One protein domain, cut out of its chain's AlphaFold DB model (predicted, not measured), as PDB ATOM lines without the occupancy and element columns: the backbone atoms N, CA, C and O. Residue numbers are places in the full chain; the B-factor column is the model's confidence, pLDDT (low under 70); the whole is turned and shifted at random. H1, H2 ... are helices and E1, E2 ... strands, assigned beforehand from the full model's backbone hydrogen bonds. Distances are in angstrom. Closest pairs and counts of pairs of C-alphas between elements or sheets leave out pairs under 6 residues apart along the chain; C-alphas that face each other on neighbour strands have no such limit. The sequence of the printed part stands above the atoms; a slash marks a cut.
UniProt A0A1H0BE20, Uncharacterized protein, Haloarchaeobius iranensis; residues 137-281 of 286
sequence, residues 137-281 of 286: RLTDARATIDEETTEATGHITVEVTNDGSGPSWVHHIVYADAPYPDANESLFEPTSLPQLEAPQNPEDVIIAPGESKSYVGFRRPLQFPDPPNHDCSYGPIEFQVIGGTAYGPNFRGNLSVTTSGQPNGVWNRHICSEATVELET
ATOM      1  N   ARG A 137     479.972 321.789 389.792       95.19
ATOM      2  CA  ARG A 137     480.156 322.865 390.768       95.19
ATOM      3  C   ARG A 137     481.578 323.390 390.750       95.19
ATOM      4  O   ARG A 137     482.529 322.617 390.748       95.19
ATOM      5  N   LEU A 138     481.715 324.710 390.769       97.00
ATOM      6  CA  LEU A 138     482.995 325.376 390.992       97.00
ATOM      7  C   LEU A 138     483.369 325.251 392.471       97.00
ATOM      8  O   LEU A 138     482.621 325.724 393.326       97.00
ATOM      9  N   THR A 139     484.505 324.629 392.766       96.50
ATOM     10  CA  THR A 139     484.935 324.334 394.141       96.50
ATOM     11  C   THR A 139     486.189 325.089 394.560       96.50
ATOM     12  O   THR A 139     486.346 325.368 395.747       96.50
ATOM     13  N   ASP A 140     487.040 325.482 393.610       97.56
ATOM     14  CA  ASP A 140     488.211 326.322 393.869       97.56
ATOM     15  C   ASP A 140     488.559 327.202 392.658       97.56
ATOM     16  O   ASP A 140     488.201 326.905 391.513       97.56
ATOM     17  N   ALA A 141     489.281 328.291 392.905       97.94
ATOM     18  CA  ALA A 141     489.864 329.126 391.867       97.94
ATOM     19  C   ALA A 141     491.189 329.728 392.340       97.94
ATOM     20  O   ALA A 141     491.276 330.333 393.402       97.94
ATOM     21  N   ARG A 142     492.220 329.624 391.499       97.94
ATOM     22  CA  ARG A 142     493.567 330.124 391.794       97.94
ATOM     23  C   ARG A 142     494.222 330.744 390.572       97.94
ATOM     24  O   ARG A 142     493.891 330.409 389.435       97.94
ATOM     25  N   ALA A 143     495.201 331.618 390.787       97.44
ATOM     26  CA  ALA A 143     496.030 332.105 389.692       97.44
ATOM     27  C   ALA A 143     496.795 330.936 389.049       97.44
ATOM     28  O   ALA A 143     497.355 330.078 389.740       97.44
ATOM     29  N   THR A 144     496.831 330.898 387.719       97.69
ATOM     30  CA  THR A 144     497.649 329.928 386.991       97.69
ATOM     31  C   THR A 144     499.102 330.388 387.010       97.69
ATOM     32  O   THR A 144     499.419 331.465 386.494       97.69
ATOM     33  N   ILE A 145     499.978 329.558 387.571       96.19
ATOM     34  CA  ILE A 145     501.415 329.814 387.691       96.19
ATOM     35  C   ILE A 145     502.163 329.051 386.599       96.19
ATOM     36  O   ILE A 145     501.870 327.884 386.342       96.19
ATOM     37  N   ASP A 146     503.116 329.716 385.961       94.81
ATOM     38  CA  ASP A 146     504.064 329.106 385.039       94.81
ATOM     39  C   ASP A 146     505.085 328.279 385.833       94.81
ATOM     40  O   ASP A 146     505.744 328.785 386.741       94.81
ATOM     41  N   GLU A 147     505.199 326.987 385.525       92.94
ATOM     42  CA  GLU A 147     506.015 326.062 386.322       92.94
ATOM     43  C   GLU A 147     507.525 326.321 386.208       92.94
ATOM     44  O   GLU A 147     508.276 325.965 387.118       92.94
ATOM     45  N   GLU A 148     507.990 326.938 385.116       94.00
ATOM     46  CA  GLU A 148     509.416 327.193 384.888       94.00
ATOM     47  C   GLU A 148     509.876 328.478 385.579       94.00
ATOM     48  O   GLU A 148     510.950 328.526 386.183       94.00
ATOM     49  N   THR A 149     509.063 329.526 385.480       93.06
ATOM     50  CA  THR A 149     509.379 330.864 385.997       93.06
ATOM     51  C   THR A 149     508.824 331.106 387.393       93.06
ATOM     52  O   THR A 149     509.292 332.011 388.081       93.06
ATOM     53  N   THR A 150     507.869 330.289 387.847       93.81
ATOM     54  CA  THR A 150     507.088 330.481 389.081       93.81
ATOM     55  C   THR A 150     506.283 331.787 389.110       93.81
ATOM     56  O   THR A 150     505.848 332.222 390.174       93.81
ATOM     57  N   GLU A 151     506.056 332.398 387.945       94.75
ATOM     58  CA  GLU A 151     505.302 333.645 387.792       94.75
ATOM     59  C   GLU A 151     503.840 333.377 387.415       94.75
ATOM     60  O   GLU A 151     503.512 332.397 386.741       94.75
ATOM     61  N   ALA A 152     502.933 334.269 387.808       95.31
ATOM     62  CA  ALA A 152     501.552 334.215 387.352       95.31
ATOM     63  C   ALA A 152     501.452 334.490 385.840       95.31
ATOM     64  O   ALA A 152     502.038 335.421 385.296       95.31
ATOM     65  N   THR A 153     500.644 333.687 385.149       95.56
ATOM     66  CA  THR A 153     500.468 333.746 383.682       95.56
ATOM     67  C   THR A 153     499.376 334.720 383.232       95.56
ATOM     68  O   THR A 153     499.168 334.933 382.033       95.56
ATOM     69  N   GLY A 154     498.629 335.271 384.187       95.50
ATOM     70  CA  GLY A 154     497.437 336.080 383.957       95.50
ATOM     71  C   GLY A 154     496.147 335.269 383.756       95.50
ATOM     72  O   GLY A 154     495.072 335.866 383.660       95.50
ATOM     73  N   HIS A 155     496.236 333.937 383.678       97.69
ATOM     74  CA  HIS A 155     495.082 333.032 383.665       97.69
ATOM     75  C   HIS A 155     494.607 332.687 385.085       97.69
ATOM     76  O   HIS A 155     495.352 332.816 386.060       97.69
ATOM     77  N   ILE A 156     493.362 332.213 385.169       98.12
ATOM     78  CA  ILE A 156     492.783 331.584 386.357       98.12
ATOM     79  C   ILE A 156     492.608 330.094 386.070       98.12
ATOM     80  O   ILE A 156     492.044 329.715 385.038       98.12
ATOM     81  N   THR A 157     493.068 329.261 386.997       98.44
ATOM     82  CA  THR A 157     492.738 327.841 387.056       98.44
ATOM     83  C   THR A 157     491.540 327.677 387.974       98.44
ATOM     84  O   THR A 157     491.603 328.081 389.132       98.44
ATOM     85  N   VAL A 158     490.471 327.078 387.463       98.31
ATOM     86  CA  VAL A 158     489.285 326.723 388.247       98.31
ATOM     87  C   VAL A 158     489.256 325.226 388.501       98.31
ATOM     88  O   VAL A 158     489.588 324.452 387.603       98.31
ATOM     89  N   GLU A 159     488.859 324.814 389.699       98.19
ATOM     90  CA  GLU A 159     488.542 323.425 390.019       98.19
ATOM     91  C   GLU A 159     487.031 323.230 389.984       98.19
ATOM     92  O   GLU A 159     486.274 323.997 390.579       98.19
ATOM     93  N   VAL A 160     486.596 322.221 389.239       97.88
ATOM     94  CA  VAL A 160     485.189 321.877 389.084       97.88
ATOM     95  C   VAL A 160     484.999 320.440 389.526       97.88
ATOM     96  O   VAL A 160     485.754 319.567 389.101       97.88
ATOM     97  N   THR A 161     483.980 320.198 390.339       97.19
ATOM     98  CA  THR A 161     483.580 318.873 390.818       97.19
ATOM     99  C   THR A 161     482.256 318.478 390.181       97.19
ATOM    100  O   THR A 161     481.384 319.325 389.999       97.19
ATOM    101  N   ASN A 162     482.112 317.204 389.818       97.38
ATOM    102  CA  ASN A 162     480.842 316.640 389.380       97.38
ATOM    103  C   ASN A 162     480.205 315.834 390.512       97.38
ATOM    104  O   ASN A 162     480.539 314.668 390.701       97.38
ATOM    105  N   ASP A 163     479.269 316.434 391.238       95.38
ATOM    106  CA  ASP A 163     478.531 315.752 392.311       95.38
ATOM    107  C   ASP A 163     477.344 314.926 391.779       95.38
ATOM    108  O   ASP A 163     476.674 314.210 392.527       95.38
ATOM    109  N   GLY A 164     477.093 315.004 390.470       95.88
ATOM    110  CA  GLY A 164     476.030 314.286 389.784       95.88
ATOM    111  C   GLY A 164     476.370 312.830 389.463       95.88
ATOM    112  O   GLY A 164     477.484 312.343 389.656       95.88
ATOM    113  N   SER A 165     475.384 312.114 388.929       95.75
ATOM    114  CA  SER A 165     475.489 310.705 388.538       95.75
ATOM    115  C   SER A 165     475.844 310.492 387.062       95.75
ATOM    116  O   SER A 165     476.193 309.377 386.674       95.75
ATOM    117  N   GLY A 166     475.738 311.534 386.231       95.56
ATOM    118  CA  GLY A 166     476.090 311.510 384.809       95.56
ATOM    119  C   GLY A 166     477.417 312.223 384.523       95.56
ATOM    120  O   GLY A 166     477.758 313.173 385.226       95.56
ATOM    121  N   PRO A 167     478.182 311.816 383.495       95.69
ATOM    122  CA  PRO A 167     479.393 312.526 383.087       95.69
ATOM    123  C   PRO A 167     479.057 313.812 382.323       95.69
ATOM    124  O   PRO A 167     478.079 313.869 381.580       95.69
ATOM    125  N   SER A 168     479.887 314.841 382.433       94.19
ATOM    126  CA  SER A 168     479.717 316.091 381.679       94.19
ATOM    127  C   SER A 168     481.077 316.675 381.309       94.19
ATOM    128  O   SER A 168     482.102 316.006 381.436       94.19
ATOM    129  N   TRP A 169     481.102 317.903 380.804       94.06
ATOM    130  CA  TRP A 169     482.332 318.646 380.575       94.06
ATOM    131  C   TRP A 169     482.105 320.154 380.586       94.06
ATOM    132  O   TRP A 169     481.004 320.650 380.323       94.06
ATOM    133  N   VAL A 170     483.190 320.884 380.840       94.38
ATOM    134  CA  VAL A 170     483.240 322.342 380.701       94.38
ATOM    135  C   VAL A 170     483.605 322.675 379.259       94.38
ATOM    136  O   VAL A 170     484.662 322.277 378.771       94.38
ATOM    137  N   HIS A 171     482.739 323.392 378.543       92.31
ATOM    138  CA  HIS A 171     482.988 323.733 377.139       92.31
ATOM    139  C   HIS A 171     483.587 325.131 376.951       92.31
ATOM    140  O   HIS A 171     484.130 325.410 375.884       92.31
ATOM    141  N   HIS A 172     483.475 326.026 377.936       94.12
ATOM    142  CA  HIS A 172     484.055 327.369 377.885       94.12
ATOM    143  C   HIS A 172     484.166 327.960 379.294       94.12
ATOM    144  O   HIS A 172     483.314 327.692 380.138       94.12
ATOM    145  N   ILE A 173     485.176 328.793 379.538       96.69
ATOM    146  CA  ILE A 173     485.291 329.614 380.748       96.69
ATOM    147  C   ILE A 173     485.439 331.064 380.310       96.69
ATOM    148  O   ILE A 173     486.374 331.399 379.579       96.69
ATOM    149  N   VAL A 174     484.525 331.907 380.777       96.75
ATOM    150  CA  VAL A 174     484.499 333.348 380.513       96.75
ATOM    151  C   VAL A 174     484.480 334.122 381.820       96.75
ATOM    152  O   VAL A 174     484.269 333.557 382.896       96.75
ATOM    153  N   TYR A 175     484.690 335.429 381.715       97.56
ATOM    154  CA  TYR A 175     484.702 336.326 382.858       97.56
ATOM    155  C   TYR A 175     483.723 337.478 382.651       97.56
ATOM    156  O   TYR A 175     483.358 337.799 381.519       97.56
ATOM    157  N   ALA A 176     483.310 338.098 383.748       97.31
ATOM    158  CA  ALA A 176     482.591 339.365 383.743       97.31
ATOM    159  C   ALA A 176     483.241 340.311 384.752       97.31
ATOM    160  O   ALA A 176     483.669 339.867 385.812       97.31
ATOM    161  N   ASP A 177     483.322 341.594 384.401       96.81
ATOM    162  CA  ASP A 177     483.957 342.658 385.189       96.81
ATOM    163  C   ASP A 177     485.454 342.444 385.506       96.81
ATOM    164  O   ASP A 177     486.021 343.075 386.394       96.81
ATOM    165  N   ALA A 178     486.136 341.597 384.731       96.94
ATOM    166  CA  ALA A 178     487.563 341.338 384.856       96.94
ATOM    167  C   ALA A 178     488.426 342.578 384.533       96.94
ATOM    168  O   ALA A 178     488.061 343.374 383.653       96.94
ATOM    169  N   PRO A 179     489.632 342.689 385.138       93.88
ATOM    170  CA  PRO A 179     490.588 343.772 384.877       93.88
ATOM    171  C   PRO A 179     490.951 343.957 383.401       93.88
ATOM    172  O   PRO A 179     491.278 345.066 382.969       93.88
ATOM    173  N   TYR A 180     490.904 342.876 382.618       94.00
ATOM    174  CA  TYR A 180     491.027 342.933 381.171       94.00
ATOM    175  C   TYR A 180     489.657 343.013 380.487       94.00
ATOM    176  O   TYR A 180     488.966 341.997 380.432       94.00
ATOM    177  N   PRO A 181     489.312 344.151 379.848       93.25
ATOM    178  CA  PRO A 181     488.083 344.274 379.076       93.25
ATOM    179  C   PRO A 181     487.828 343.146 378.068       93.25
ATOM    180  O   PRO A 181     486.717 342.638 378.038       93.25
ATOM    181  N   ASP A 182     488.830 342.694 377.305       91.81
ATOM    182  CA  ASP A 182     488.610 341.646 376.290       91.81
ATOM    183  C   ASP A 182     488.550 340.227 376.885       91.81
ATOM    184  O   ASP A 182     488.377 339.259 376.147       91.81
ATOM    185  N   ALA A 183     488.727 340.073 378.201       94.56
ATOM    186  CA  ALA A 183     488.389 338.834 378.897       94.56
ATOM    187  C   ALA A 183     486.904 338.776 379.290       94.56
ATOM    188  O   ALA A 183     486.423 337.700 379.646       94.56
ATOM    189  N   ASN A 184     486.196 339.912 379.222       95.81
ATOM    190  CA  ASN A 184     484.781 339.997 379.547       95.81
ATOM    191  C   ASN A 184     483.942 339.542 378.358       95.81
ATOM    192  O   ASN A 184     483.749 340.277 377.389       95.81
ATOM    193  N   GLU A 185     483.450 338.312 378.437       93.75
ATOM    194  CA  GLU A 185     482.732 337.651 377.354       93.75
ATOM    195  C   GLU A 185     481.460 336.983 377.875       93.75
ATOM    196  O   GLU A 185     481.325 336.654 379.052       93.75
ATOM    197  N   SER A 186     480.500 336.773 376.979       91.06
ATOM    198  CA  SER A 186     479.333 335.943 377.270       91.06
ATOM    199  C   SER A 186     479.601 334.507 376.848       91.06
ATOM    200  O   SER A 186     480.290 334.260 375.857       91.06
ATOM    201  N   LEU A 187     479.011 333.556 377.570       89.94
ATOM    202  CA  LEU A 187     478.980 332.176 377.109       89.94
ATOM    203  C   LEU A 187     478.254 332.095 375.762       89.94
ATOM    204  O   LEU A 187     477.232 332.746 375.543       89.94
ATOM    205  N   PHE A 188     478.789 331.265 374.876       82.25
ATOM    206  CA  PHE A 188     478.081 330.816 373.685       82.25
ATOM    207  C   PHE A 188     477.330 329.523 374.011       82.25
ATOM    208  O   PHE A 188     477.628 328.877 375.017       82.25
ATOM    209  N   GLU A 189     476.390 329.142 373.147       76.81
ATOM    210  CA  GLU A 189     475.701 327.851 373.240       76.81
ATOM    211  C   GLU A 189     476.700 326.686 373.367       76.81
ATOM    212  O   GLU A 189     477.803 326.777 372.804       76.81
ATOM    213  N   PRO A 190     476.332 325.593 374.065       72.50
ATOM    214  CA  PRO A 190     477.190 324.430 374.221       72.50
ATOM    215  C   PRO A 190     477.726 323.965 372.872       72.50
ATOM    216  O   PRO A 190     476.991 323.817 371.893       72.50
ATOM    217  N   THR A 191     479.037 323.746 372.810       70.19
ATOM    218  CA  THR A 191     479.674 323.243 371.597       70.19
ATOM    219  C   THR A 191     480.377 321.932 371.888       70.19
ATOM    220  O   THR A 191     480.974 321.742 372.947       70.19
ATOM    221  N   SER A 192     480.400 321.058 370.885       74.19
ATOM    222  CA  SER A 192     481.207 319.840 370.919       74.19
ATOM    223  C   SER A 192     482.717 320.123 370.949       74.19
ATOM    224  O   SER A 192     483.492 319.183 371.019       74.19
ATOM    225  N   LEU A 193     483.159 321.380 370.809       80.56
ATOM    226  CA  LEU A 193     484.560 321.805 370.735       80.56
ATOM    227  C   LEU A 193     484.897 322.678 371.957       80.56
ATOM    228  O   LEU A 193     484.650 323.884 371.914       80.56
ATOM    229  N   PRO A 194     485.467 322.115 373.037       87.06
ATOM    230  CA  PRO A 194     485.839 322.908 374.202       87.06
ATOM    231  C   PRO A 194     486.775 324.071 373.834       87.06
ATOM    232  O   PRO A 194     487.783 323.881 373.153       87.06
ATOM    233  N   GLN A 195     486.434 325.279 374.282       90.00
ATOM    234  CA  GLN A 195     487.233 326.495 374.132       90.00
ATOM    235  C   GLN A 195     487.966 326.780 375.441       90.00
ATOM    236  O   GLN A 195     487.586 327.643 376.232       90.00
ATOM    237  N   LEU A 196     489.006 325.994 375.684       93.62
ATOM    238  CA  LEU A 196     489.816 326.048 376.893       93.62
ATOM    239  C   LEU A 196     491.283 326.236 376.513       93.62
ATOM    240  O   LEU A 196     491.693 325.870 375.414       93.62
ATOM    241  N   GLU A 197     492.066 326.794 377.430       95.75
ATOM    242  CA  GLU A 197     493.532 326.754 377.384       95.75
ATOM    243  C   GLU A 197     494.052 325.422 377.945       95.75
ATOM    244  O   GLU A 197     495.014 324.852 377.432       95.75
ATOM    245  N   ALA A 198     493.379 324.867 378.953       95.56
ATOM    246  CA  ALA A 198     493.652 323.529 379.457       95.56
ATOM    247  C   ALA A 198     492.393 322.913 380.092       95.56
ATOM    248  O   ALA A 198     491.622 323.641 380.723       95.56
ATOM    249  N   PRO A 199     492.194 321.590 379.973       94.12
ATOM    250  CA  PRO A 199     492.944 320.666 379.119       94.12
ATOM    251  C   PRO A 199     492.594 320.816 377.623       94.12
ATOM    252  O   PRO A 199     491.533 321.318 377.266       94.12
ATOM    253  N   GLN A 200     493.503 320.380 376.738       88.69
ATOM    254  CA  GLN A 200     493.327 320.448 375.272       88.69
ATOM    255  C   GLN A 200     492.775 319.152 374.658       88.69
ATOM    256  O   GLN A 200     492.164 319.177 373.586       88.69
ATOM    257  N   ASN A 201     493.017 318.005 375.298       88.44
ATOM    258  CA  ASN A 201     492.532 316.721 374.799       88.44
ATOM    259  C   ASN A 201     491.072 316.527 375.219       88.44
ATOM    260  O   ASN A 201     490.786 316.645 376.407       88.44
ATOM    261  N   PRO A 202     490.161 316.152 374.305       85.62
ATOM    262  CA  PRO A 202     488.747 315.955 374.631       85.62
ATOM    263  C   PRO A 202     488.477 314.960 375.765       85.62
ATOM    264  O   PRO A 202     487.588 315.205 376.571       85.62
ATOM    265  N   GLU A 203     489.247 313.874 375.859       88.31
ATOM    266  CA  GLU A 203     489.134 312.890 376.951       88.31
ATOM    267  C   GLU A 203     489.438 313.521 378.316       88.31
ATOM    268  O   GLU A 203     488.748 313.266 379.299       88.31
ATOM    269  N   ASP A 204     490.421 314.419 378.349       92.31
ATOM    270  CA  ASP A 204     490.810 315.135 379.556       92.31
ATOM    271  C   ASP A 204     489.822 316.263 379.894       92.31
ATOM    272  O   ASP A 204     489.861 316.778 381.001       92.31
ATOM    273  N   VAL A 205     488.915 316.655 378.991       93.62
ATOM    274  CA  VAL A 205     487.885 317.675 379.275       93.62
ATOM    275  C   VAL A 205     486.649 317.074 379.959       93.62
ATOM    276  O   VAL A 205     485.925 317.785 380.651       93.62
ATOM    277  N   ILE A 206     486.401 315.774 379.788       94.31
ATOM    278  CA  ILE A 206     485.264 315.093 380.418       94.31
ATOM    279  C   ILE A 206     485.540 314.910 381.915       94.31
ATOM    280  O   ILE A 206     486.660 314.574 382.310       94.31
ATOM    281  N   ILE A 207     484.505 315.122 382.727       95.62
ATOM    282  CA  ILE A 207     484.499 314.896 384.171       95.62
ATOM    283  C   ILE A 207     483.479 313.806 384.512       95.62
ATOM    284  O   ILE A 207     482.281 313.925 384.225       95.62
ATOM    285  N   ALA A 208     483.970 312.703 385.069       96.62
ATOM    286  CA  ALA A 208     483.154 311.577 385.500       96.62
ATOM    287  C   ALA A 208     482.326 311.929 386.751       96.62
ATOM    288  O   ALA A 208     482.630 312.908 387.433       96.62
ATOM    289  N   PRO A 209     481.290 311.141 387.080       96.94
ATOM    290  CA  PRO A 209     480.607 311.245 388.368       96.94
ATOM    291  C   PRO A 209     481.591 311.159 389.546       96.94
ATOM    292  O   PRO A 209     482.417 310.248 389.603       96.94
ATOM    293  N   GLY A 210     481.511 312.102 390.484       96.19
ATOM    294  CA  GLY A 210     482.355 312.170 391.683       96.19
ATOM    295  C   GLY A 210     483.805 312.600 391.440       96.19
ATOM    296  O   GLY A 210     484.607 312.576 392.373       96.19
ATOM    297  N   GLU A 211     484.171 312.963 390.208       97.56
ATOM    298  CA  GLU A 211     485.504 313.466 389.874       97.56
ATOM    299  C   GLU A 211     485.591 314.983 390.119       97.56
ATOM    300  O   GLU A 211     484.617 315.711 389.919       97.56
ATOM    301  N   SER A 212     486.780 315.459 390.505       97.38
ATOM    302  CA  SER A 212     487.166 316.875 390.468       97.38
ATOM    303  C   SER A 212     488.257 317.086 389.428       97.38
ATOM    304  O   SER A 212     489.179 316.272 389.317       97.38
ATOM    305  N   LYS A 213     488.185 318.184 388.674       97.69
ATOM    306  CA  LYS A 213     489.141 318.479 387.607       97.69
ATOM    307  C   LYS A 213     489.415 319.967 387.464       97.69
ATOM    308  O   LYS A 213     488.532 320.799 387.657       97.69
ATOM    309  N   SER A 214     490.651 320.293 387.094       98.06
ATOM    310  CA  SER A 214     491.068 321.669 386.845       98.06
ATOM    311  C   SER A 214     490.916 322.066 385.380       98.06
ATOM    312  O   SER A 214     491.285 321.313 384.478       98.06
ATOM    313  N   TYR A 215     490.461 323.295 385.161       98.12
ATOM    314  CA  TYR A 215     490.278 323.892 383.844       98.12
ATOM    315  C   TYR A 215     490.874 325.298 383.802       98.12
ATOM    316  O   TYR A 215     490.935 325.999 384.811       98.12
ATOM    317  N   VAL A 216     491.304 325.726 382.617       98.00
ATOM    318  CA  VAL A 216     491.830 327.070 382.365       98.00
ATOM    319  C   VAL A 216     491.134 327.640 381.135       98.00
ATOM    320  O   VAL A 216     491.144 327.029 380.066       98.00
ATOM    321  N   GLY A 217     490.525 328.818 381.279       96.38
ATOM    322  CA  GLY A 217     489.913 329.539 380.163       96.38
ATOM    323  C   GLY A 217     490.950 330.148 379.218       96.38
ATOM    324  O   GLY A 217     492.049 330.514 379.633       96.38
ATOM    325  N   PHE A 218     490.580 330.313 377.945       93.00
ATOM    326  CA  PHE A 218     491.470 330.857 376.910       93.00
ATOM    327  C   PHE A 218     491.888 332.316 377.173       93.00
ATOM    328  O   PHE A 218     492.978 332.753 376.798       93.00
ATOM    329  N   ARG A 219     491.027 333.101 377.830       95.06
ATOM    330  CA  ARG A 219     491.321 334.496 378.181       95.06
ATOM    331  C   ARG A 219     492.122 334.594 379.478       95.06
ATOM    332  O   ARG A 219     491.927 333.824 380.413       95.06
ATOM    333  N   ARG A 220     492.993 335.605 379.526       95.50
ATOM    334  CA  ARG A 220     493.799 335.999 380.692       95.50
ATOM    335  C   ARG A 220     493.159 337.213 381.369       95.50
ATOM    336  O   ARG A 220     493.455 338.330 380.931       95.50
ATOM    337  N   PRO A 221     492.260 337.036 382.354       96.62
ATOM    338  CA  PRO A 221     491.540 338.149 382.973       96.62
ATOM    339  C   PRO A 221     492.459 339.080 383.770       96.62
ATOM    340  O   PRO A 221     492.170 340.271 383.874       96.62
ATOM    341  N   LEU A 222     493.593 338.575 384.271       95.38
ATOM    342  CA  LEU A 222     494.546 339.332 385.084       95.38
ATOM    343  C   LEU A 222     495.610 340.014 384.215       95.38
ATOM    344  O   LEU A 222     496.811 339.793 384.367       95.38
ATOM    345  N   GLN A 223     495.151 340.825 383.264       92.75
ATOM    346  CA  GLN A 223     496.007 341.741 382.517       92.75
ATOM    347  C   GLN A 223     495.609 343.179 382.808       92.75
ATOM    348  O   GLN A 223     494.447 343.559 382.639       92.75
ATOM    349  N   PHE A 224     496.603 343.992 383.128       90.50
ATOM    350  CA  PHE A 224     496.430 345.359 383.594       90.50
ATOM    351  C   PHE A 224     497.011 346.359 382.585       90.50
ATOM    352  O   PHE A 224     497.949 346.022 381.852       90.50
ATOM    353  N   PRO A 225     496.459 347.583 382.490       85.19
ATOM    354  CA  PRO A 225     497.079 348.659 381.714       85.19
ATOM    355  C   PRO A 225     498.443 349.020 382.313       85.19
ATOM    356  O   PRO A 225     498.605 348.927 383.520       85.19
ATOM    357  N   ASP A 226     499.416 349.434 381.502       75.88
ATOM    358  CA  ASP A 226     500.760 349.801 381.986       75.88
ATOM    359  C   ASP A 226     500.697 350.802 383.168       75.88
ATOM    360  O   ASP A 226     500.081 351.868 383.017       75.88
ATOM    361  N   PRO A 227     501.260 350.491 384.356       67.25
ATOM    362  CA  PRO A 227     501.082 351.331 385.528       67.25
ATOM    363  C   PRO A 227     501.977 352.568 385.423       67.25
ATOM    364  O   PRO A 227     503.145 352.455 385.031       67.25
ATOM    365  N   PRO A 228     501.530 353.746 385.891       57.66
ATOM    366  CA  PRO A 228     502.478 354.796 386.221       57.66
ATOM    367  C   PRO A 228     503.418 354.265 387.318       57.66
ATOM    368  O   PRO A 228     502.980 353.988 388.431       57.66
ATOM    369  N   ASN A 229     504.710 354.143 386.994       67.94
ATOM    370  CA  ASN A 229     505.801 353.641 387.849       67.94
ATOM    371  C   ASN A 229     505.997 352.114 387.934       67.94
ATOM    372  O   ASN A 229     506.757 351.686 388.799       67.94
ATOM    373  N   HIS A 230     505.401 351.308 387.045       70.94
ATOM    374  CA  HIS A 230     505.634 349.850 387.013       70.94
ATOM    375  C   HIS A 230     505.323 349.124 388.344       70.94
ATOM    376  O   HIS A 230     505.954 348.118 388.663       70.94
ATOM    377  N   ASP A 231     504.375 349.637 389.132       81.56
ATOM    378  CA  ASP A 231     503.912 348.977 390.356       81.56
ATOM    379  C   ASP A 231     502.832 347.938 390.024       81.56
ATOM    380  O   ASP A 231     501.916 348.212 389.247       81.56
ATOM    381  N   CYS A 232     502.955 346.754 390.619       88.31
ATOM    382  CA  CYS A 232     502.067 345.612 390.422       88.31
ATOM    383  C   CYS A 232     501.161 345.337 391.629       88.31
ATOM    384  O   CYS A 232     500.665 344.225 391.799       88.31
ATOM    385  N   SER A 233     500.939 346.353 392.459       90.06
ATOM    386  CA  SER A 233     500.084 346.298 393.644       90.06
ATOM    387  C   SER A 233     498.625 346.636 393.298       90.06
ATOM    388  O   SER A 233     498.153 347.742 393.570       90.06
ATOM    389  N   TYR A 234     497.906 345.696 392.677       89.81
ATOM    390  CA  TYR A 234     496.464 345.812 392.441       89.81
ATOM    391  C   TYR A 234     495.681 345.018 393.488       89.81
ATOM    392  O   TYR A 234     496.122 343.962 393.937       89.81
ATOM    393  N   GLY A 235     494.490 345.496 393.842       87.56
ATOM    394  CA  GLY A 235     493.542 344.723 394.642       87.56
ATOM    395  C   GLY A 235     493.062 345.386 395.940       87.56
ATOM    396  O   GLY A 235     493.645 346.381 396.380       87.56
ATOM    397  N   PRO A 236     492.007 344.823 396.558       93.75
ATOM    398  CA  PRO A 236     491.200 343.720 396.024       93.75
ATOM    399  C   PRO A 236     490.390 344.163 394.794       93.75
ATOM    400  O   PRO A 236     489.863 345.277 394.754       93.75
ATOM    401  N   ILE A 237     490.368 343.324 393.757       94.88
ATOM    402  CA  ILE A 237     489.528 343.506 392.568       94.88
ATOM    403  C   ILE A 237     488.553 342.343 392.508       94.88
ATOM    404  O   ILE A 237     488.980 341.194 392.413       94.88
ATOM    405  N   GLU A 238     487.270 342.680 392.509       96.88
ATOM    406  CA  GLU A 238     486.176 341.724 392.410       96.88
ATOM    407  C   GLU A 238     485.738 341.559 390.958       96.88
ATOM    408  O   GLU A 238     485.511 342.551 390.259       96.88
ATOM    409  N   PHE A 239     485.594 340.315 390.512       97.06
ATOM    410  CA  PHE A 239     485.018 339.981 389.210       97.06
ATOM    411  C   PHE A 239     484.440 338.562 389.216       97.06
ATOM    412  O   PHE A 239     484.607 337.819 390.177       97.06
ATOM    413  N   GLN A 240     483.743 338.165 388.152       97.38
ATOM    414  CA  GLN A 240     483.113 336.844 388.071       97.38
ATOM    415  C   GLN A 240     483.833 335.915 387.105       97.38
ATOM    416  O   GLN A 240     484.255 336.329 386.023       97.38
ATOM    417  N   VAL A 241     483.883 334.634 387.466       97.62
ATOM    418  CA  VAL A 241     484.155 333.527 386.548       97.62
ATOM    419  C   VAL A 241     482.864 332.768 386.269       97.62
ATOM    420  O   VAL A 241     482.061 332.517 387.167       97.62
ATOM    421  N   ILE A 242     482.648 332.422 385.004       96.94
ATOM    422  CA  ILE A 242     481.448 331.740 384.532       96.94
ATOM    423  C   ILE A 242     481.889 330.574 383.648       96.94
ATOM    424  O   ILE A 242     482.594 330.769 382.655       96.94
ATOM    425  N   GLY A 243     481.465 329.363 383.997       95.69
ATOM    426  CA  GLY A 243     481.764 328.154 383.237       95.69
ATOM    427  C   GLY A 243     480.555 327.619 382.493       95.69
ATOM    428  O   GLY A 243     479.508 327.373 383.089       95.69
ATOM    429  N   GLY A 244     480.719 327.426 381.188       94.12
ATOM    430  CA  GLY A 244     479.742 326.778 380.325       94.12
ATOM    431  C   GLY A 244     479.791 325.262 380.477       94.12
ATOM    432  O   GLY A 244     480.858 324.671 380.286       94.12
ATOM    433  N   THR A 245     478.661 324.635 380.789       92.12
ATOM    434  CA  THR A 245     478.541 323.180 380.959       92.12
ATOM    435  C   THR A 245     477.787 322.567 379.780       92.12
ATOM    436  O   THR A 245     476.905 323.186 379.188       92.12
ATOM    437  N   ALA A 246     478.177 321.361 379.363       89.88
ATOM    438  CA  ALA A 246     477.504 320.681 378.250       89.88
ATOM    439  C   ALA A 246     476.073 320.259 378.601       89.88
ATOM    440  O   ALA A 246     475.159 320.327 377.779       89.88
ATOM    441  N   TYR A 247     475.901 319.851 379.854       88.12
ATOM    442  CA  TYR A 247     474.642 319.446 380.445       88.12
ATOM    443  C   TYR A 247     474.458 320.158 381.780       88.12
ATOM    444  O   TYR A 247     475.411 320.274 382.554       88.12
ATOM    445  N   GLY A 248     473.216 320.541 382.066       84.56
ATOM    446  CA  GLY A 248     472.854 321.205 383.312       84.56
ATOM    447  C   GLY A 248     473.078 322.721 383.279       84.56
ATOM    448  O   GLY A 248     473.251 323.311 382.210       84.56
ATOM    449  N   PRO A 249     472.994 323.379 384.445       89.81
ATOM    450  CA  PRO A 249     473.234 324.807 384.553       89.81
ATOM    451  C   PRO A 249     474.723 325.138 384.407       89.81
ATOM    452  O   PRO A 249     475.607 324.338 384.717       89.81
ATOM    453  N   ASN A 250     474.996 326.363 383.970       93.25
ATOM    454  CA  ASN A 250     476.337 326.936 383.996       93.25
ATOM    455  C   ASN A 250     476.721 327.289 385.437       93.25
ATOM    456  O   ASN A 250     475.903 327.863 386.159       93.25
ATOM    457  N   PHE A 251     477.968 327.033 385.828       93.75
ATOM    458  CA  PHE A 251     478.464 327.433 387.145       93.75
ATOM    459  C   PHE A 251     478.995 328.868 387.130       93.75
ATOM    460  O   PHE A 251     479.412 329.394 386.090       93.75
ATOM    461  N   ARG A 252     478.992 329.511 388.301       95.44
ATOM    462  CA  ARG A 252     479.490 330.876 388.502       95.44
ATOM    463  C   ARG A 252     480.207 330.995 389.840       95.44
ATOM    464  O   ARG A 252     479.826 330.326 390.793       95.44
ATOM    465  N   GLY A 253     481.198 331.876 389.904       95.88
ATOM    466  CA  GLY A 253     481.891 332.235 391.138       95.88
ATOM    467  C   GLY A 253     482.313 333.696 391.131       95.88
ATOM    468  O   GLY A 253     482.722 334.208 390.086       95.88
ATOM    469  N   ASN A 254     482.222 334.349 392.287       97.50
ATOM    470  CA  ASN A 254     482.836 335.655 392.504       97.50
ATOM    471  C   ASN A 254     484.289 335.436 392.933       97.50
ATOM    472  O   ASN A 254     484.570 334.586 393.778       97.50
ATOM    473  N   LEU A 255     485.203 336.177 392.325       97.44
ATOM    474  CA  LEU A 255     486.631 336.111 392.585       97.44
ATOM    475  C   LEU A 255     487.102 337.448 393.140       97.44
ATOM    476  O   LEU A 255     486.926 338.467 392.471       97.44
ATOM    477  N   SER A 256     487.793 337.401 394.278       97.31
ATOM    478  CA  SER A 256     488.564 338.522 394.805       97.31
ATOM    479  C   SER A 256     490.035 338.309 394.486       97.31
ATOM    480  O   SER A 256     490.601 337.250 394.772       97.31
ATOM    481  N   VAL A 257     490.674 339.293 393.850       96.75
ATOM    482  CA  VAL A 257     492.075 339.176 393.424       96.75
ATOM    483  C   VAL A 257     492.938 340.299 393.967       96.75
ATOM    484  O   VAL A 257     492.607 341.482 393.871       96.75
ATOM    485  N   THR A 258     494.107 339.909 394.469       96.81
ATOM    486  CA  THR A 258     495.213 340.807 394.802       96.81
ATOM    487  C   THR A 258     496.458 340.403 394.019       96.81
ATOM    488  O   THR A 258     496.697 339.219 393.775       96.81
ATOM    489  N   THR A 259     497.252 341.377 393.588       95.06
ATOM    490  CA  THR A 259     498.489 341.134 392.842       95.06
ATOM    491  C   THR A 259     499.666 341.858 393.475       95.06
ATOM    492  O   THR A 259     499.503 342.862 394.172       95.06
ATOM    493  N   SER A 260     500.860 341.345 393.205       93.75
ATOM    494  CA  SER A 260     502.124 341.902 393.676       93.75
ATOM    495  C   SER A 260     503.267 341.539 392.724       93.75
ATOM    496  O   SER A 260     503.065 340.978 391.643       93.75
ATOM    497  N   GLY A 261     504.491 341.889 393.113       91.50
ATOM    498  CA  GLY A 261     505.696 341.513 392.385       91.50
ATOM    499  C   GLY A 261     506.035 342.465 391.240       91.50
ATOM    500  O   GLY A 261     505.855 343.679 391.349       91.50
ATOM    501  N   GLN A 262     506.609 341.922 390.168       89.50
ATOM    502  CA  GLN A 262     507.115 342.692 389.034       89.50
ATOM    503  C   GLN A 262     506.152 342.612 387.843       89.50
ATOM    504  O   GLN A 262     505.587 341.548 387.586       89.50
ATOM    505  N   PRO A 263     505.970 343.703 387.081       89.75
ATOM    506  CA  PRO A 263     505.209 343.646 385.844       89.75
ATOM    507  C   PRO A 263     506.012 342.934 384.750       89.75
ATOM    508  O   PRO A 263     507.148 343.302 384.450       89.75
ATOM    509  N   ASN A 264     505.381 341.960 384.102       85.81
ATOM    510  CA  ASN A 264     505.877 341.258 382.928       85.81
ATOM    511  C   ASN A 264     504.896 341.475 381.764       85.81
ATOM    512  O   ASN A 264     503.705 341.175 381.862       85.81
ATOM    513  N   GLY A 265     505.359 342.058 380.659       76.88
ATOM    514  CA  GLY A 265     504.488 342.374 379.533       76.88
ATOM    515  C   GLY A 265     505.174 343.135 378.410       76.88
ATOM    516  O   GLY A 265     506.268 343.680 378.559       76.88
ATOM    517  N   VAL A 266     504.508 343.173 377.261       61.03
ATOM    518  CA  VAL A 266     504.955 343.902 376.074       61.03
ATOM    519  C   VAL A 266     503.759 344.706 375.559       61.03
ATOM    520  O   VAL A 266     502.667 344.161 375.453       61.03
ATOM    521  N   TRP A 267     503.970 345.975 375.194       60.56
ATOM    522  CA  TRP A 267     502.962 346.880 374.607       60.56
ATOM    523  C   TRP A 267     501.762 347.221 375.515       60.56
ATOM    524  O   TRP A 267     500.707 346.602 375.428       60.56
ATOM    525  N   ASN A 268     501.883 348.297 376.306       77.44
ATOM    526  CA  ASN A 268     500.810 348.982 377.058       77.44
ATOM    527  C   ASN A 268     499.976 348.129 378.037       77.44
ATOM    528  O   ASN A 268     499.047 348.655 378.656       77.44
ATOM    529  N   ARG A 269     500.284 346.840 378.186       86.00
ATOM    530  CA  ARG A 269     499.640 345.916 379.118       86.00
ATOM    531  C   ARG A 269     500.680 345.011 379.754       86.00
ATOM    532  O   ARG A 269     501.721 344.735 379.155       86.00
ATOM    533  N   HIS A 270     500.379 344.547 380.954       90.88
ATOM    534  CA  HIS A 270     501.259 343.675 381.717       90.88
ATOM    535  C   HIS A 270     500.460 342.694 382.572       90.88
ATOM    536  O   HIS A 270     499.264 342.868 382.814       90.88
ATOM    537  N   ILE A 271     501.161 341.661 383.010       92.88
ATOM    538  CA  ILE A 271     500.744 340.687 384.007       92.88
ATOM    539  C   ILE A 271     501.679 340.875 385.198       92.88
ATOM    540  O   ILE A 271     502.867 341.138 385.016       92.88
ATOM    541  N   CYS A 272     501.152 340.785 386.407       93.56
ATOM    542  CA  CYS A 272     501.977 340.821 387.606       93.56
ATOM    543  C   CYS A 272     502.539 339.436 387.899       93.56
ATOM    544  O   CYS A 272     501.823 338.450 387.751       93.56
ATOM    545  N   SER A 273     503.808 339.360 388.305       93.69
ATOM    546  CA  SER A 273     504.484 338.083 388.562       93.69
ATOM    547  C   SER A 273     503.839 337.281 389.696       93.69
ATOM    548  O   SER A 273     504.001 336.067 389.747       93.69
ATOM    549  N   GLU A 274     503.096 337.933 390.591       95.50
ATOM    550  CA  GLU A 274     502.370 337.299 391.688       95.50
ATOM    551  C   GLU A 274     500.891 337.701 391.653       95.50
ATOM    552  O   GLU A 274     500.546 338.874 391.469       95.50
ATOM    553  N   ALA A 275     500.009 336.725 391.863       96.50
ATOM    554  CA  ALA A 275     498.576 336.940 392.002       96.50
ATOM    555  C   ALA A 275     497.987 335.929 392.989       96.50
ATOM    556  O   ALA A 275     498.250 334.731 392.891       96.50
ATOM    557  N   THR A 276     497.170 336.422 393.914       96.94
ATOM    558  CA  THR A 276     496.359 335.610 394.824       96.94
ATOM    559  C   THR A 276     494.901 335.793 394.444       96.94
ATOM    560  O   THR A 276     494.448 336.919 394.246       96.94
ATOM    561  N   VAL A 277     494.193 334.678 394.308       97.44
ATOM    562  CA  VAL A 277     492.792 334.626 393.894       97.44
ATOM    563  C   VAL A 277     492.049 333.881 394.983       97.44
ATOM    564  O   VAL A 277     492.486 332.808 395.391       97.44
ATOM    565  N   GLU A 278     490.958 334.467 395.447       96.25
ATOM    566  CA  GLU A 278     490.070 333.870 396.432       96.25
ATOM    567  C   GLU A 278     488.695 333.697 395.790       96.25
ATOM    568  O   GLU A 278     488.132 334.644 395.238       96.25
ATOM    569  N   LEU A 279     488.171 332.471 395.832       96.19
ATOM    570  CA  LEU A 279     486.797 332.184 395.447       96.19
ATOM    571  C   LEU A 279     485.882 332.531 396.620       96.19
ATOM    572  O   LEU A 279     485.903 331.864 397.656       96.19
ATOM    573  N   GLU A 280     485.052 333.552 396.450       89.69
ATOM    574  CA  GLU A 280     483.989 333.833 397.402       89.69
ATOM    575  C   GLU A 280     482.845 332.851 397.143       89.69
ATOM    576  O   GLU A 280     482.294 332.784 396.037       89.69
ATOM    577  N   THR A 281     482.490 332.052 398.149       67.38
ATOM    578  CA  THR A 281     481.386 331.100 398.031       67.38
ATOM    579  C   THR A 281     480.096 331.843 397.700       67.38
ATOM    580  O   THR A 281     479.606 332.673 398.469       67.38
TER     581      THR A 281
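AT A GLANCE: This is residues 137 to 281 of the 286 residues of an uncharacterized protein of Haloarchaeobius iranensis (UniProt A0A1H0BE20). Two four-stranded sheets lie face to face as an elongated sandwich, E1 E2 E5 E4 and E3 E6 E7 E8, the second curled like part of a barrel. The short helix H1 only grazes both. The 145 printed residues include eight named strands and one named helix, in the order E1 E2 E3 E4 H1 E5 E6 E7 E8; the class is mostly strand. Both strongly twisted sheets are antiparallel throughout, and the whole is compact, with a radius of gyration of the C-alphas of 15.3 A and spans of 52 by 30 by 27 A.

HOW THE PARTS SIT: Start at E1, residues 137 to 145, a hairpin with E2, residues 152 to 162; look for N 139 and O 159, 2.9 A apart. E5, residues 212 to 217, pairs with E2 at N 213 and O 160, 2.8 A, and with E4, residues 196 to 198, at N 197 and O 216, 2.8 A. E3, residues 168 to 176, pairs with E6, residues 237 to 245, at N 174 and O 242, 2.9 A. E6, E7, residues 251 to 264, and E8, residues 269 to 280, form a meander, each strand the antiparallel neighbour of the one before, with N 239 and O 255 at 3.0 A and N 258 and O 276 at 3.0 A. Across the sandwich, the closest C-alphas of E1 and E8 are Arg 142 and Val 277, 5.0 A. H1, residues 202 to 205, is too short for an O i to N i+4 pair; its one O i to N i+3 pair is within hydrogen-bond range.

IN THESE COORDINATES: Find C-alpha 137 at (480.156, 322.865, 390.768), where E1 begins its 22.6 A. E2 runs 27.2 A, E3 23.5 A, E5 16.6 A and E6 25.9 A. E7 runs 31.0 A, bending by 101 degrees at residue 261; E8 runs 26.9 A to C-alpha 280 at (483.989, 333.833, 397.402).

THE WHOLE: The C-alphas farthest apart, Ser 165 and Asn 229, are 52.6 A apart. The printed part has no cut; the links E3 to E4 and E5 to E6 are long. Confidence is under 70 at residues 227 to 229, 266 to 267 and 281.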